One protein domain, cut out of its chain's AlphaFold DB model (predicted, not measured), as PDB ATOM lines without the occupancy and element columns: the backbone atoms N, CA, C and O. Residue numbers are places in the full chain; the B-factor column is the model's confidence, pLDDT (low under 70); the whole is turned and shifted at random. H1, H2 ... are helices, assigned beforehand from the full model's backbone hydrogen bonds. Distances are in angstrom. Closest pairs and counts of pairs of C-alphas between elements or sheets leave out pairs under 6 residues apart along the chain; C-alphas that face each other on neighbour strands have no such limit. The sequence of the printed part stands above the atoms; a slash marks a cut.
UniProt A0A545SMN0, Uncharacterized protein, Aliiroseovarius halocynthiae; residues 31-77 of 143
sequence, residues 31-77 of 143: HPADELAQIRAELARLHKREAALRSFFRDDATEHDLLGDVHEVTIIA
ATOM      1  N   HIS A  31      58.790  26.509  39.899       86.75
ATOM      2  CA  HIS A  31      59.847  27.509  39.811       86.75
ATOM      3  C   HIS A  31      59.363  28.671  38.915       86.75
ATOM      4  O   HIS A  31      58.837  28.397  37.833       86.75
ATOM      5  N   PRO A  32      59.553  29.954  39.286       88.62
ATOM      6  CA  PRO A  32      58.954  31.082  38.558       88.62
ATOM      7  C   PRO A  32      59.267  31.115  37.053       88.62
ATOM      8  O   PRO A  32      58.467  31.584  36.248       88.62
ATOM      9  N   ALA A  33      60.431  30.596  36.648       87.69
ATOM     10  CA  ALA A  33      60.782  30.468  35.231       87.69
ATOM     11  C   ALA A  33      59.914  29.439  34.480       87.69
ATOM     12  O   ALA A  33      59.570  29.670  33.321       87.69
ATOM     13  N   ASP A  34      59.554  28.334  35.134       88.50
ATOM     14  CA  ASP A  34      58.712  27.283  34.560       88.50
ATOM     15  C   ASP A  34      57.246  27.735  34.517       88.50
ATOM     16  O   ASP A  34      56.570  27.530  33.510       88.50
ATOM     17  N   GLU A  35      56.773  28.438  35.552       90.88
ATOM     18  CA  GLU A  35      55.445  29.067  35.560       90.88
ATOM     19  C   GLU A  35      55.312  30.090  34.426       90.88
ATOM     20  O   GLU A  35      54.374  30.036  33.628       90.88
ATOM     21  N   LEU A  36      56.305  30.973  34.275       90.06
ATOM     22  CA  LEU A  36      56.337  31.937  33.180       90.06
ATOM     23  C   LEU A  36      56.321  31.244  31.809       90.06
ATOM     24  O   LEU A  36      55.668  31.731  30.882       90.06
ATOM     25  N   ALA A  37      57.023  30.117  31.662       91.69
ATOM     26  CA  ALA A  37      57.019  29.339  30.428       91.69
ATOM     27  C   ALA A  37      55.634  28.735  30.136       91.69
ATOM     28  O   ALA A  37      55.163  28.825  29.000       91.69
ATOM     29  N   GLN A  38      54.957  28.185  31.149       92.25
ATOM     30  CA  GLN A  38      53.602  27.639  31.018       92.25
ATOM     31  C   GLN A  38      52.585  28.718  30.632       92.25
ATOM     32  O   GLN A  38      51.846  28.544  29.661       92.25
ATOM     33  N   ILE A  39      52.600  29.867  31.313       94.31
ATOM     34  CA  ILE A  39      51.713  30.998  30.999       94.31
ATOM     35  C   ILE A  39      51.944  31.480  29.564       94.31
ATOM     36  O   ILE A  39      50.991  31.721  28.824       94.31
ATOM     37  N   ARG A  40      53.203  31.597  29.126       95.44
ATOM     38  CA  ARG A  40      53.519  32.013  27.750       95.44
ATOM     39  C   ARG A  40      53.045  31.019  26.703       95.44
ATOM     40  O   ARG A  40      52.589  31.449  25.644       95.44
ATOM     41  N   ALA A  41      53.144  29.722  26.980       93.50
ATOM     42  CA  ALA A  41      52.624  28.694  26.089       93.50
ATOM     43  C   ALA A  41      51.099  28.809  25.947       93.50
ATOM     44  O   ALA A  41      50.576  28.767  24.830       93.50
ATOM     45  N   GLU A  42      50.396  29.038  27.056       95.81
ATOM     46  CA  GLU A  42      48.944  29.196  27.035       95.81
ATOM     47  C   GLU A  42      48.512  30.484  26.324       95.81
ATOM     48  O   GLU A  42      47.645  30.450  25.450       95.81
ATOM     49  N   LEU A  43      49.184  31.610  26.586       96.44
ATOM     50  CA  LEU A  43      48.955  32.855  25.849       96.44
ATOM     51  C   LEU A  43      49.196  32.679  24.347       96.44
ATOM     52  O   LEU A  43      48.406  33.158  23.538       96.44
ATOM     53  N   ALA A  44      50.250  31.965  23.947       95.88
ATOM     54  CA  ALA A  44      50.511  31.690  22.537       95.88
ATOM     55  C   ALA A  44      49.382  30.867  21.895       95.88
ATOM     56  O   ALA A  44      48.968  31.158  20.768       95.88
ATOM     57  N   ARG A  45      48.841  29.872  22.609       97.56
ATOM     58  CA  ARG A  45      47.693  29.073  22.157       97.56
ATOM     59  C   ARG A  45      46.442  29.936  21.983       97.56
ATOM     60  O   ARG A  45      45.771  29.834  20.954       97.56
ATOM     61  N   LEU A  46      46.151  30.794  22.959       98.19
ATOM     62  CA  LEU A  46      45.007  31.705  22.921       98.19
ATOM     63  C   LEU A  46      45.144  32.735  21.797       98.19
ATOM     64  O   LEU A  46      44.224  32.862  20.995       98.19
ATOM     65  N   HIS A  47      46.305  33.377  21.651       97.81
ATOM     66  CA  HIS A  47      46.568  34.302  20.546       97.81
ATOM     67  C   HIS A  47      46.448  33.624  19.182       97.81
ATOM     68  O   HIS A  47      45.918  34.215  18.246       97.81
ATOM     69  N   LYS A  48      46.894  32.367  19.046       97.69
ATOM     70  CA  LYS A  48      46.710  31.605  17.804       97.69
ATOM     71  C   LYS A  48      45.226  31.411  17.486       97.69
ATOM     72  O   LYS A  48      44.822  31.569  16.335       97.69
ATOM     73  N   ARG A  49      44.410  31.073  18.491       98.12
ATOM     74  CA  ARG A  49      42.960  30.918  18.317       98.12
ATOM     75  C   ARG A  49      42.287  32.250  17.996       98.12
ATOM     76  O   ARG A  49      41.472  32.291  17.081       98.12
ATOM     77  N   GLU A  50      42.645  33.316  18.702       97.81
ATOM     78  CA  GLU A  50      42.145  34.667  18.442       97.81
ATOM     79  C   GLU A  50      42.488  35.110  17.017       97.81
ATOM     80  O   GLU A  50      41.610  35.556  16.287       97.81
ATOM     81  N   ALA A  51      43.738  34.936  16.583       96.88
ATOM     82  CA  ALA A  51      44.176  35.302  15.240       96.88
ATOM     83  C   ALA A  51      43.386  34.557  14.155       96.88
ATOM     84  O   ALA A  51      42.990  35.172  13.166       96.88
ATOM     85  N   ALA A  52      43.108  33.263  14.356       96.50
ATOM     86  CA  ALA A  52      42.276  32.485  13.441       96.50
ATOM     87  C   ALA A  52      40.841  33.030  13.364       96.50
ATOM     88  O   ALA A  52      40.331  33.241  12.268       96.50
ATOM     89  N   LEU A  53      40.217  33.324  14.511       96.19
ATOM     90  CA  LEU A  53      38.873  33.913  14.558       96.19
ATOM     91  C   LEU A  53      38.839  35.300  13.907       96.19
ATOM     92  O   LEU A  53      37.949  35.596  13.122       96.19
ATOM     93  N   ARG A  54      39.837  36.144  14.181       95.38
ATOM     94  CA  ARG A  54      39.936  37.479  13.581       95.38
ATOM     95  C   ARG A  54      40.132  37.430  12.072       95.38
ATOM     96  O   ARG A  54      39.597  38.293  11.387       95.38
ATOM     97  N   SER A  55      40.898  36.465  11.561       94.31
ATOM     98  CA  SER A  55      41.041  36.272  10.114       94.31
ATOM     99  C   SER A  55      39.722  35.835   9.498       94.31
ATOM    100  O   SER A  55      39.289  36.451   8.535       94.31
ATOM    101  N   PHE A  56      39.047  34.858  10.110       95.12
ATOM    102  CA  PHE A  56      37.731  34.405   9.670       95.12
ATOM    103  C   PHE A  56      36.736  35.570   9.583       95.12
ATOM    104  O   PHE A  56      36.161  35.799   8.527       95.12
ATOM    105  N   PHE A  57      36.609  36.376  10.645       95.06
ATOM    106  CA  PHE A  57      35.699  37.524  10.638       95.06
ATOM    107  C   PHE A  57      36.057  38.581   9.595       95.06
ATOM    108  O   PHE A  57      35.171  39.232   9.062       95.06
ATOM    109  N   ARG A  58      37.344  38.777   9.306       92.94
ATOM    110  CA  ARG A  58      37.775  39.779   8.329       92.94
ATOM    111  C   ARG A  58      37.593  39.315   6.884       92.94
ATOM    112  O   ARG A  58      37.263  40.146   6.043       92.94
ATOM    113  N   ASP A  59      37.889  38.049   6.606       92.75
ATOM    114  CA  ASP A  59      38.135  37.568   5.246       92.75
ATOM    115  C   ASP A  59      37.004  36.657   4.722       92.75
ATOM    116  O   ASP A  59      36.694  36.718   3.533       92.75
ATOM    117  N   ASP A  60      36.364  35.862   5.592       90.50
ATOM    118  CA  ASP A  60      35.456  34.769   5.194       90.50
ATOM    119  C   ASP A  60      34.019  34.898   5.739       90.50
ATOM    120  O   ASP A  60      33.105  34.249   5.228       90.50
ATOM    121  N   ALA A  61      33.807  35.689   6.794       89.62
ATOM    122  CA  ALA A  61      32.520  35.789   7.478       89.62
ATOM    123  C   ALA A  61      31.464  36.559   6.674       89.62
ATOM    124  O   ALA A  61      31.753  37.525   5.965       89.62
ATOM    125  N   THR A  62      30.207  36.159   6.852       89.75
ATOM    126  CA  THR A  62      29.031  36.886   6.365       89.75
ATOM    127  C   THR A  62      28.393  37.706   7.488       89.75
ATOM    128  O   THR A  62      28.673  37.488   8.663       89.75
ATOM    129  N   GLU A  63      27.480  38.622   7.151       84.94
ATOM    130  CA  GLU A  63      26.769  39.465   8.134       84.94
ATOM    131  C   GLU A  63      26.076  38.656   9.250       84.94
ATOM    132  O   GLU A  63      25.983  39.112  10.385       84.94
ATOM    133  N   HIS A  64      25.624  37.431   8.954       86.25
ATOM    134  CA  HIS A  64      24.981  36.559   9.944       86.25
ATOM    135  C   HIS A  64      25.980  35.959  10.939       86.25
ATOM    136  O   HIS A  64      25.605  35.672  12.071       86.25
ATOM    137  N   ASP A  65      27.244  35.795  10.543       89.75
ATOM    138  CA  ASP A  65      28.293  35.237  11.402       89.75
ATOM    139  C   ASP A  65      28.811  36.265  12.420       89.75
ATOM    140  O   ASP A  65      29.490  35.901  13.380       89.75
ATOM    141  N   LEU A  66      28.499  37.553  12.229       91.31
ATOM    142  CA  LEU A  66      28.903  38.639  13.126       91.31
ATOM    143  C   LEU A  66      28.079  38.686  14.420       91.31
ATOM    144  O   LEU A  66      28.469  39.375  15.363       91.31
ATOM    145  N   LEU A  67      26.965  37.956  14.490       94.50
ATOM    146  CA  LEU A  67      26.068  37.922  15.639       94.50
ATOM    147  C   LEU A  67      26.116  36.547  16.308       94.50
ATOM    148  O   LEU A  67      25.787  35.531  15.704       94.50
ATOM    149  N   GLY A  68      26.500  36.517  17.581       91.62
ATOM    150  CA  GLY A  68      26.350  35.354  18.450       91.62
ATOM    151  C   GLY A  68      25.248  35.561  19.486       91.62
ATOM    152  O   GLY A  68      24.737  36.663  19.666       91.62
ATOM    153  N   ASP A  69      24.944  34.509  20.247       90.94
ATOM    154  CA  ASP A  69      23.875  34.530  21.259       90.94
ATOM    155  C   ASP A  69      24.079  35.586  22.361       90.94
ATOM    156  O   ASP A  69      23.125  36.029  22.997       90.94
ATOM    157  N   VAL A  70      25.336  35.970  22.616       95.62
ATOM    158  CA  VAL A  70      25.721  36.892  23.701       95.62
ATOM    159  C   VAL A  70      26.565  38.073  23.206       95.62
ATOM    160  O   VAL A  70      26.627  39.100  23.876       95.62
ATOM    161  N   HIS A  71      27.227  37.956  22.052       94.19
ATOM    162  CA  HIS A  71      28.216  38.934  21.588       94.19
ATOM    163  C   HIS A  71      28.048  39.236  20.099       94.19
ATOM    164  O   HIS A  71      27.737  38.341  19.320       94.19
ATOM    165  N   GLU A  72      28.334  40.478  19.714       95.25
ATOM    166  CA  GLU A  72      28.352  40.958  18.330       95.25
ATOM    167  C   GLU A  72      29.770  41.404  17.943       95.25
ATOM    168  O   GLU A  72      30.498  41.989  18.750       95.25
ATOM    169  N   VAL A  73      30.169  41.125  16.701       94.25
ATOM    170  CA  VAL A  73      31.470  41.475  16.127       94.25
ATOM    171  C   VAL A  73      31.300  42.609  15.120       94.25
ATOM    172  O   VAL A  73      30.756  42.424  14.039       94.25
ATOM    173  N   THR A  74      31.837  43.789  15.432       93.31
ATOM    174  CA  THR A  74      31.845  44.936  14.510       93.31
ATOM    175  C   THR A  74      33.200  45.086  13.818       93.31
ATOM    176  O   THR A  74      34.242  45.144  14.475       93.31
ATOM    177  N   ILE A  75      33.198  45.229  12.491       91.81
ATOM    178  CA  ILE A  75      34.415  45.429  11.692       91.81
ATOM    179  C   ILE A  75      34.516  46.897  11.280       91.81
ATOM    180  O   ILE A  75      33.713  47.398  10.497       91.81
ATOM    181  N   ILE A  76      35.536  47.595  11.786       91.19
ATOM    182  CA  ILE A  76      35.786  49.003  11.459       91.19
ATOM    183  C   ILE A  76      37.104  49.124  10.695       91.19
ATOM    184  O   ILE A  76      38.186  48.871  11.232       91.19
ATOM    185  N   ALA A  77      37.027  49.553   9.436       88.50
ATOM    186  CA  ALA A  77      38.204  49.828   8.622       88.50
ATOM    187  C   ALA A  77      38.738  51.241   8.903       88.50
ATOM    188  O   ALA A  77      38.119  52.243   8.544       88.50
TER     189      ALA A  77
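AT A GLANCE: This is residues 31 to 77 of the 143 residues of an uncharacterized protein of Aliiroseovarius halocynthiae (UniProt A0A545SMN0). One long straight helix, H1, makes the length of the domain, and at its far end the printed part folds back into a small head made of the short helix H2 and a loop. Residues 31 to 52, of which 32 to 52 belong to H1, stick out free as an arm, and residues 67 to 72 stick out as the tip of the loop. The printed part has 47 residues with two named helices, H1 then H2, and no named strand; the class is all helix. It is extended, with a radius of gyration of the C-alphas of 15.4 A and spans of 47 by 22 by 16 A.

HOW THE PARTS SIT: H1, residues 32 to 59, and H2, residues 63 to 66, are close but not clearly touching; their closest C-alphas, those of Phe 57 and Leu 66, are 7.3 A apart. Every O i to N i+4 pair of H1 is within hydrogen-bond range; H2 is too short for such a pair, and its one O i to N i+3 pair is within range.

IN THESE COORDINATES: H1 runs 39.8 A from C-alpha 32 at (58.954, 31.082, 38.558) to C-alpha 59 at (38.135, 37.568, 5.246). H2 ends at C-alpha 66, (28.903, 38.639, 13.126).

THE WHOLE: The two C-alphas farthest apart, those of His 31 and Glu 63, are 47.3 A apart. The link from H1 to H2 is tight, and the printed part has no cut. The mean pLDDT of the printed part is 93.1, and no printed residue is under 70.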